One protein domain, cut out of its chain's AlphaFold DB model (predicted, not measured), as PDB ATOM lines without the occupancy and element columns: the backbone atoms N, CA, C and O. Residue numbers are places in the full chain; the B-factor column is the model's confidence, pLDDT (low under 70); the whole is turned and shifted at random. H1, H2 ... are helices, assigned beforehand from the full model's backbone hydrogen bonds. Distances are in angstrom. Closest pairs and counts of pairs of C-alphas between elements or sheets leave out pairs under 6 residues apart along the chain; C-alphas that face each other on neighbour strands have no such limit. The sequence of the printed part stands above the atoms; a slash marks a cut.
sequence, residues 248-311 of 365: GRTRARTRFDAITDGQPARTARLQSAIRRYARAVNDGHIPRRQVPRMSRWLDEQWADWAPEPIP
ATOM      1  N   GLY A 248     -58.433  43.354 -26.302       77.81
ATOM      2  CA  GLY A 248     -56.998  43.502 -26.049       77.81
ATOM      3  C   GLY A 248     -56.223  44.034 -27.257       77.81
ATOM      4  O   GLY A 248     -55.289  44.813 -27.079       77.81
ATOM      5  N   ARG A 249     -56.640  43.665 -28.476       84.50
ATOM      6  CA  ARG A 249     -56.026  44.141 -29.722       84.50
ATOM      7  C   ARG A 249     -56.354  45.611 -29.962       84.50
ATOM      8  O   ARG A 249     -55.445  46.386 -30.229       84.50
ATOM      9  N   THR A 250     -57.612  46.008 -29.763       86.62
ATOM     10  CA  THR A 250     -58.041  47.413 -29.872       86.62
ATOM     11  C   THR A 250     -57.275  48.311 -28.901       86.62
ATOM     12  O   THR A 250     -56.741  49.334 -29.304       86.62
ATOM     13  N   ARG A 251     -57.122  47.895 -27.633       88.31
ATOM     14  CA  ARG A 251     -56.340  48.658 -26.643       88.31
ATOM     15  C   ARG A 251     -54.872  48.800 -27.044       88.31
ATOM     16  O   ARG A 251     -54.306  49.873 -26.887       88.31
ATOM     17  N   ALA A 252     -54.254  47.736 -27.555       90.00
ATOM     18  CA  ALA A 252     -52.873  47.801 -28.024       90.00
ATOM     19  C   ALA A 252     -52.718  48.705 -29.255       90.00
ATOM     20  O   ALA A 252     -51.720  49.413 -29.335       90.00
ATOM     21  N   ARG A 253     -53.703  48.717 -30.163       90.69
ATOM     22  CA  ARG A 253     -53.741  49.618 -31.325       90.69
ATOM     23  C   ARG A 253     -53.736  51.075 -30.888       90.69
ATOM     24  O   ARG A 253     -52.810  51.793 -31.233       90.69
ATOM     25  N   THR A 254     -54.656  51.461 -30.006       91.81
ATOM     26  CA  THR A 254     -54.715  52.831 -29.473       91.81
ATOM     27  C   THR A 254     -53.401  53.261 -28.812       91.81
ATOM     28  O   THR A 254     -52.956  54.387 -29.010       91.81
ATOM     29  N   ARG A 255     -52.746  52.378 -28.041       92.69
ATOM     30  CA  ARG A 255     -51.437  52.687 -27.434       92.69
ATOM     31  C   ARG A 255     -50.322  52.815 -28.470       92.69
ATOM     32  O   ARG A 255     -49.482  53.698 -28.348       92.69
ATOM     33  N   PHE A 256     -50.309  51.939 -29.470       92.56
ATOM     34  CA  PHE A 256     -49.334  51.981 -30.557       92.56
ATOM     35  C   PHE A 256     -49.442  53.293 -31.339       92.56
ATOM     36  O   PHE A 256     -48.435  53.966 -31.548       92.56
ATOM     37  N   ASP A 257     -50.660  53.690 -31.697       91.25
ATOM     38  CA  ASP A 257     -50.909  54.929 -32.431       91.25
ATOM     39  C   ASP A 257     -50.519  56.151 -31.580       91.25
ATOM     40  O   ASP A 257     -49.836  57.043 -32.071       91.25
ATOM     41  N   ALA A 258     -50.813  56.144 -30.273       91.88
ATOM     42  CA  ALA A 258     -50.404  57.216 -29.357       91.88
ATOM     43  C   ALA A 258     -48.875  57.359 -29.197       91.88
ATOM     44  O   ALA A 258     -48.375  58.467 -29.023       91.88
ATOM     45  N   ILE A 259     -48.113  56.259 -29.237       90.94
ATOM     46  CA  ILE A 259     -46.642  56.302 -29.136       90.94
ATOM     47  C   ILE A 259     -46.010  56.764 -30.453       90.94
ATOM     48  O   ILE A 259     -44.984  57.451 -30.458       90.94
ATOM     49  N   THR A 260     -46.583  56.334 -31.574       90.44
ATOM     50  CA  THR A 260     -46.040  56.624 -32.902       90.44
ATOM     51  C   THR A 260     -46.420  58.012 -33.392       90.44
ATOM     52  O   THR A 260     -45.576  58.651 -34.015       90.44
ATOM     53  N   ASP A 261     -47.618  58.505 -33.058       87.19
ATOM     54  CA  ASP A 261     -48.108  59.848 -33.405       87.19
ATOM     55  C   ASP A 261     -48.019  60.125 -34.922       87.19
ATOM     56  O   ASP A 261     -47.635  61.202 -35.366       87.19
ATOM     57  N   GLY A 262     -48.220  59.078 -35.732       78.38
ATOM     58  CA  GLY A 262     -48.057  59.120 -37.192       78.38
ATOM     59  C   GLY A 262     -46.615  59.316 -37.688       78.38
ATOM     60  O   GLY A 262     -46.381  59.349 -38.891       78.38
ATOM     61  N   GLN A 263     -45.624  59.419 -36.797       82.06
ATOM     62  CA  GLN A 263     -44.234  59.669 -37.172       82.06
ATOM     63  C   GLN A 263     -43.521  58.367 -37.578       82.06
ATOM     64  O   GLN A 263     -43.414  57.433 -36.765       82.06
ATOM     65  N   PRO A 264     -42.928  58.290 -38.785       82.69
ATOM     66  CA  PRO A 264     -42.274  57.071 -39.265       82.69
ATOM     67  C   PRO A 264     -41.048  56.703 -38.416       82.69
ATOM     68  O   PRO A 264     -40.827  55.531 -38.111       82.69
ATOM     69  N   ALA A 265     -40.294  57.694 -37.927       83.94
ATOM     70  CA  ALA A 265     -39.142  57.469 -37.051       83.94
ATOM     71  C   ALA A 265     -39.543  56.851 -35.696       83.94
ATOM     72  O   ALA A 265     -38.893  55.918 -35.211       83.94
ATOM     73  N   ARG A 266     -40.643  57.328 -35.094       86.88
ATOM     74  CA  ARG A 266     -41.179  56.771 -33.839       86.88
ATOM     75  C   ARG A 266     -41.725  55.360 -34.058       86.88
ATOM     76  O   ARG A 266     -41.459  54.474 -33.245       86.88
ATOM     77  N   THR A 267     -42.386  55.128 -35.192       90.12
ATOM     78  CA  THR A 267     -42.869  53.806 -35.624       90.12
ATOM     79  C   THR A 267     -41.730  52.802 -35.776       90.12
ATOM     80  O   THR A 267     -41.763  51.727 -35.172       90.12
ATOM     81  N   ALA A 268     -40.667  53.162 -36.498       87.56
ATOM     82  CA  ALA A 268     -39.497  52.308 -36.692       87.56
ATOM     83  C   ALA A 268     -38.778  51.992 -35.367       87.56
ATOM     84  O   ALA A 268     -38.350  50.852 -35.129       87.56
ATOM     85  N   ARG A 269     -38.683  52.981 -34.467       90.88
ATOM     86  CA  ARG A 269     -38.113  52.812 -33.124       90.88
ATOM     87  C   ARG A 269     -38.933  51.831 -32.287       90.88
ATOM     88  O   ARG A 269     -38.359  50.901 -31.714       90.88
ATOM     89  N   LEU A 270     -40.256  51.981 -32.267       93.88
ATOM     90  CA  LEU A 270     -41.156  51.088 -31.536       93.88
ATOM     91  C   LEU A 270     -41.127  49.655 -32.096       93.88
ATOM     92  O   LEU A 270     -40.994  48.692 -31.342       93.88
ATOM     93  N   GLN A 271     -41.153  49.493 -33.420       91.75
ATOM     94  CA  GLN A 271     -41.020  48.179 -34.061       91.75
ATOM     95  C   GLN A 271     -39.681  47.500 -33.746       91.75
ATOM     96  O   GLN A 271     -39.606  46.273 -33.649       91.75
ATOM     97  N   SER A 272     -38.605  48.277 -33.601       90.88
ATOM     98  CA  SER A 272     -37.295  47.756 -33.198       90.88
ATOM     99  C   SER A 272     -37.304  47.284 -31.742       90.88
ATOM    100  O   SER A 272     -36.773  46.211 -31.453       90.88
ATOM    101  N   ALA A 273     -37.965  48.029 -30.848       94.62
ATOM    102  CA  ALA A 273     -38.159  47.641 -29.450       94.62
ATOM    103  C   ALA A 273     -38.905  46.303 -29.333       94.62
ATOM    104  O   ALA A 273     -38.440  45.382 -28.663       94.62
ATOM    105  N   ILE A 274     -40.019  46.164 -30.060       94.31
ATOM    106  CA  ILE A 274     -40.838  44.942 -30.075       94.31
ATOM    107  C   ILE A 274     -40.022  43.745 -30.569       94.31
ATOM    108  O   ILE A 274     -40.037  42.689 -29.941       94.31
ATOM    109  N   ARG A 275     -39.255  43.904 -31.655       93.00
ATOM    110  CA  ARG A 275     -38.393  42.835 -32.190       93.00
ATOM    111  C   ARG A 275     -37.303  42.409 -31.203       93.00
ATOM    112  O   ARG A 275     -37.034  41.214 -31.081       93.00
ATOM    113  N   ARG A 276     -36.684  43.358 -30.493       93.38
ATOM    114  CA  ARG A 276     -35.678  43.069 -29.454       93.38
ATOM    115  C   ARG A 276     -36.292  42.323 -28.274       93.38
ATOM    116  O   ARG A 276     -35.744  41.306 -27.858       93.38
ATOM    117  N   TYR A 277     -37.447  42.780 -27.797       94.06
ATOM    118  CA  TYR A 277     -38.187  42.116 -26.728       94.06
ATOM    119  C   TYR A 277     -38.586  40.693 -27.122       94.06
ATOM    120  O   TYR A 277     -38.340  39.741 -26.384       94.06
ATOM    121  N   ALA A 278     -39.122  40.527 -28.333       91.38
ATOM    122  CA  ALA A 278     -39.512  39.224 -28.846       91.38
ATOM    123  C   ALA A 278     -38.334  38.255 -28.954       91.38
ATOM    124  O   ALA A 278     -38.460  37.088 -28.585       91.38
ATOM    125  N   ARG A 279     -37.169  38.748 -29.387       92.06
ATOM    126  CA  ARG A 279     -35.934  37.966 -29.386       92.06
ATOM    127  C   ARG A 279     -35.538  37.539 -27.971       92.06
ATOM    128  O   ARG A 279     -35.319  36.357 -27.765       92.06
ATOM    129  N   ALA A 280     -35.558  38.434 -26.986       90.69
ATOM    130  CA  ALA A 280     -35.219  38.075 -25.605       90.69
ATOM    131  C   ALA A 280     -36.178  37.050 -24.971       90.69
ATOM    132  O   ALA A 280     -35.748  36.205 -24.185       90.69
ATOM    133  N   VAL A 281     -37.466  37.086 -25.322       92.06
ATOM    134  CA  VAL A 281     -38.422  36.040 -24.923       92.06
ATOM    135  C   VAL A 281     -38.093  34.709 -25.603       92.06
ATOM    136  O   VAL A 281     -38.131  33.664 -24.954       92.06
ATOM    137  N   ASN A 282     -37.767  34.733 -26.896       87.94
ATOM    138  CA  ASN A 282     -37.432  33.527 -27.658       87.94
ATOM    139  C   ASN A 282     -36.102  32.900 -27.217       87.94
ATOM    140  O   ASN A 282     -36.012  31.678 -27.141       87.94
ATOM    141  N   ASP A 283     -35.121  33.721 -26.848       89.25
ATOM    142  CA  ASP A 283     -33.817  33.299 -26.325       89.25
ATOM    143  C   ASP A 283     -33.904  32.810 -24.863       89.25
ATOM    144  O   ASP A 283     -32.926  32.333 -24.292       89.25
ATOM    145  N   GLY A 284     -35.080  32.920 -24.232       87.44
ATOM    146  CA  GLY A 284     -35.324  32.455 -22.867       87.44
ATOM    147  C   GLY A 284     -34.819  33.396 -21.771       87.44
ATOM    148  O   GLY A 284     -34.941  33.064 -20.592       87.44
ATOM    149  N   HIS A 285     -34.314  34.583 -22.124       89.00
ATOM    150  CA  HIS A 285     -33.962  35.626 -21.153       89.00
ATOM    151  C   HIS A 285     -35.186  36.128 -20.381       89.00
ATOM    152  O   HIS A 285     -35.069  36.524 -19.222       89.00
ATOM    153  N   ILE A 286     -36.365  36.073 -21.005       88.81
ATOM    154  CA  ILE A 286     -37.647  36.392 -20.376       88.81
ATOM    155  C   ILE A 286     -38.530  35.140 -20.406       88.81
ATOM    156  O   ILE A 286     -38.912  34.680 -21.486       88.81
ATOM    157  N   PRO A 287     -38.907  34.575 -19.245       86.62
ATOM    158  CA  PRO A 287     -39.824  33.446 -19.192       86.62
ATOM    159  C   PRO A 287     -41.169  33.783 -19.846       86.62
ATOM    160  O   PRO A 287     -41.805  34.767 -19.477       86.62
ATOM    161  N   ARG A 288     -41.681  32.914 -20.731       83.44
ATOM    162  CA  ARG A 288     -42.970  33.131 -21.426       83.44
ATOM    163  C   ARG A 288     -44.153  33.435 -20.494       83.44
ATOM    164  O   ARG A 288     -45.023  34.220 -20.846       83.44
ATOM    165  N   ARG A 289     -44.159  32.872 -19.278       83.69
ATOM    166  CA  ARG A 289     -45.185  33.136 -18.246       83.69
ATOM    167  C   ARG A 289     -45.189  34.576 -17.713       83.69
ATOM    168  O   ARG A 289     -46.169  34.991 -17.113       83.69
ATOM    169  N   GLN A 290     -44.083  35.300 -17.881       86.06
ATOM    170  CA  GLN A 290     -43.901  36.679 -17.423       86.06
ATOM    171  C   GLN A 290     -44.134  37.697 -18.542       86.06
ATOM    172  O   GLN A 290     -44.043  38.893 -18.287       86.06
ATOM    173  N   VAL A 291     -44.440  37.248 -19.764       88.31
ATOM    174  CA  VAL A 291     -44.689  38.146 -20.891       88.31
ATOM    175  C   VAL A 291     -46.038  38.844 -20.682       88.31
ATOM    176  O   VAL A 291     -47.081  38.180 -20.721       88.31
ATOM    177  N   PRO A 292     -46.056  40.172 -20.468       89.44
ATOM    178  CA  PRO A 292     -47.294  40.911 -20.311       89.44
ATOM    179  C   PRO A 292     -48.047  40.980 -21.644       89.44
ATOM    180  O   PRO A 292     -47.501  40.721 -22.719       89.44
ATOM    181  N   ARG A 293     -49.324  41.362 -21.600       88.38
ATOM    182  CA  ARG A 293     -50.062  41.711 -22.824       88.38
ATOM    183  C   ARG A 293     -49.419  42.929 -23.484       88.38
ATOM    184  O   ARG A 293     -49.002  43.839 -22.771       88.38
ATOM    185  N   MET A 294     -49.429  42.983 -24.817       89.56
ATOM    186  CA  MET A 294     -48.810  44.073 -25.583       89.56
ATOM    187  C   MET A 294     -49.250  45.458 -25.102       89.56
ATOM    188  O   MET A 294     -48.408  46.316 -24.901       89.56
ATOM    189  N   SER A 295     -50.541  45.666 -24.819       89.56
ATOM    190  CA  SER A 295     -51.031  46.954 -24.307       89.56
ATOM    191  C   SER A 295     -50.360  47.376 -22.994       89.56
ATOM    192  O   SER A 295     -50.030  48.538 -22.831       89.56
ATOM    193  N   ARG A 296     -50.131  46.432 -22.069       90.44
ATOM    194  CA  ARG A 296     -49.461  46.700 -20.789       90.44
ATOM    195  C   ARG A 296     -47.962  46.918 -20.983       90.44
ATOM    196  O   ARG A 296     -47.374  47.785 -20.357       90.44
ATOM    197  N   TRP A 297     -47.354  46.148 -21.877       93.62
ATOM    198  CA  TRP A 297     -45.950  46.311 -22.233       93.62
ATOM    199  C   TRP A 297     -45.655  47.679 -22.868       93.62
ATOM    200  O   TRP A 297     -44.652  48.306 -22.538       93.62
ATOM    201  N   LEU A 298     -46.555  48.153 -23.736       93.44
ATOM    202  CA  LEU A 298     -46.504  49.486 -24.343       93.44
ATOM    203  C   LEU A 298     -46.695  50.618 -23.323       93.44
ATOM    204  O   LEU A 298     -46.233  51.721 -23.573       93.44
ATOM    205  N   ASP A 299     -47.335  50.361 -22.184       89.69
ATOM    206  CA  ASP A 299     -47.476  51.364 -21.123       89.69
ATOM    207  C   ASP A 299     -46.241  51.395 -20.204       89.69
ATOM    208  O   ASP A 299     -45.811  52.465 -19.784       89.69
ATOM    209  N   GLU A 300     -45.657  50.231 -19.896       89.75
ATOM    210  CA  GLU A 300     -44.708  50.098 -18.779       89.75
ATOM    211  C   GLU A 300     -43.251  49.826 -19.191       89.75
ATOM    212  O   GLU A 300     -42.350  50.174 -18.438       89.75
ATOM    213  N   GLN A 301     -42.989  49.164 -20.329       91.56
ATOM    214  CA  GLN A 301     -41.673  48.545 -20.583       91.56
ATOM    215  C   GLN A 301     -41.038  48.873 -21.932       91.56
ATOM    216  O   GLN A 301     -39.827  48.736 -22.074       91.56
ATOM    217  N   TRP A 302     -41.804  49.274 -22.950       92.38
ATOM    218  CA  TRP A 302     -41.271  49.382 -24.317       92.38
ATOM    219  C   TRP A 302     -40.057  50.318 -24.454       92.38
ATOM    220  O   TRP A 302     -39.201  50.079 -25.308       92.38
ATOM    221  N   ALA A 303     -39.974  51.361 -23.621       90.25
ATOM    222  CA  ALA A 303     -38.908  52.356 -23.660       90.25
ATOM    223  C   ALA A 303     -37.528  51.753 -23.348       90.25
ATOM    224  O   ALA A 303     -36.561  52.111 -24.016       90.25
ATOM    225  N   ASP A 304     -37.455  50.781 -22.432       90.12
ATOM    226  CA  ASP A 304     -36.212  50.088 -22.056       90.12
ATOM    227  C   ASP A 304     -35.658  49.220 -23.195       90.12
ATOM    228  O   ASP A 304     -34.470  48.903 -23.257       90.12
ATOM    229  N   TRP A 305     -36.537  48.815 -24.113       90.81
ATOM    230  CA  TRP A 305     -36.209  47.954 -25.248       90.81
ATOM    231  C   TRP A 305     -35.947  48.740 -26.529       90.81
ATOM    232  O   TRP A 305     -35.364  48.208 -27.484       90.81
ATOM    233  N   ALA A 306     -36.379  49.998 -26.570       88.62
ATOM    234  CA  ALA A 306     -36.177  50.864 -27.711       88.62
ATOM    235  C   ALA A 306     -34.690  51.219 -27.853       88.62
ATOM    236  O   ALA A 306     -34.014  51.472 -26.858       88.62
ATOM    237  N   PRO A 307     -34.145  51.255 -29.084       81.12
ATOM    238  CA  PRO A 307     -32.833  51.851 -29.283       81.12
ATOM    239  C   PRO A 307     -32.849  53.294 -28.765       81.12
ATOM    240  O   PRO A 307     -33.883  53.979 -28.853       81.12
ATOM    241  N   GLU A 308     -31.713  53.738 -28.220       77.06
ATOM    242  CA  GLU A 308     -31.519  55.153 -27.924       77.06
ATOM    243  C   GLU A 308     -31.893  55.956 -29.172       77.06
ATOM    244  O   GLU A 308     -31.597  55.515 -30.293       77.06
ATOM    245  N   PRO A 309     -32.607  57.083 -29.010       64.50
ATOM    246  CA  PRO A 309     -32.798  57.985 -30.126       64.50
ATOM    247  C   PRO A 309     -31.409  58.276 -30.682       64.50
ATOM    248  O   PRO A 309     -30.523  58.668 -29.921       64.50
ATOM    249  N   ILE A 310     -31.207  58.051 -31.981       57.34
ATOM    250  CA  ILE A 310     -30.019  58.590 -32.639       57.34
ATOM    251  C   ILE A 310     -30.074  60.083 -32.309       57.34
ATOM    252  O   ILE A 310     -31.107  60.693 -32.612       57.34
ATOM    253  N   PRO A 311     -29.070  60.647 -31.607       53.47
ATOM    254  CA  PRO A 311     -29.075  62.069 -31.338       53.47
ATOM    255  C   PRO A 311     -29.241  62.729 -32.695       53.47
ATOM    256  O   PRO A 311     -28.469  62.453 -33.617       53.47
TER     257      PRO A 311
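What this domain is: This is residues 248 to 311 of the 365 residues of an uncharacterized protein of Bifidobacterium dentium (UniProt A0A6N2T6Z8). The longest helix, H2, is one arm of a V and H1 is the other, the two meeting in a corner where H1 ends and H2 begins. Two short helices bridge the arms: H3 packs on H1, and H4 packs on H2, while the long link of residues 283 to 293 loops from the end of H2 back to H3. The printed part has 64 residues with four named helices, in the order H1, H2, H3, H4, and no named strand; the class is all helix. The whole is compact, with a radius of gyration of the C-alphas of 11.9 A, and its outline is flat, with spans of 32 by 30 by 15 A.

Where its parts are: H2 is residues 264 to 282, 26.7 A from first to last C-alpha, from C-alpha 264 at (-42.274, 57.071, -39.265) to C-alpha 282 at (-37.432, 33.527, -27.658). H1 is residues 248 to 260, 18.4 A long, and begins with C-alpha 248 at (-56.998, 43.502, -26.049). H3 is residues 294 to 300, 10.0 A long. H4 is residues 302 to 305, 5.3 A long, and ends with C-alpha 305 at (-36.209, 47.954, -25.248).

How they stand to each other: H2 touches H1 with residues 266 to 270 alone, and H1 touches H2 with residues 259 to 260 alone. Their closest C-alphas are those of Thr 260 and Arg 266, 5.0 A apart. The two run opposite ways at a steep tilt of 49 degrees. H2 also touches H4, with residues 270 to 277 alone; the closest C-alphas are those of Ala 273 and Trp 305, 4.6 A apart. H1 touches H3, and the C-alphas of Ala 252 and Ser 295, the closest, are 4.2 A apart. H1 and H3 run the same way at a steep tilt of 48 degrees. H2 and H3 are near each other, with 6 pairs of C-alphas within 10 A. H3 and H4 meet only through their link, and H1 and H4 are apart. In H1, H2 and H3 every O i to N i+4 pair is within hydrogen-bond range. H4 is too short for such a pair; its one O i to N i+3 pair is within range.

The domain as a whole: The two C-alphas farthest apart are those of Arg 289 and Pro 311, at 35.6 A. The first and last printed C-alphas, of Gly 248 and Pro 311, are 33.9 A apart. The printed part has no cut. The links from H1 to H2 and from H3 to H4 are tight; the link from H2 to H3, of 11 residues, is long. The mean pLDDT of the printed part is 87.5, and residues 309 to 311 are under 70.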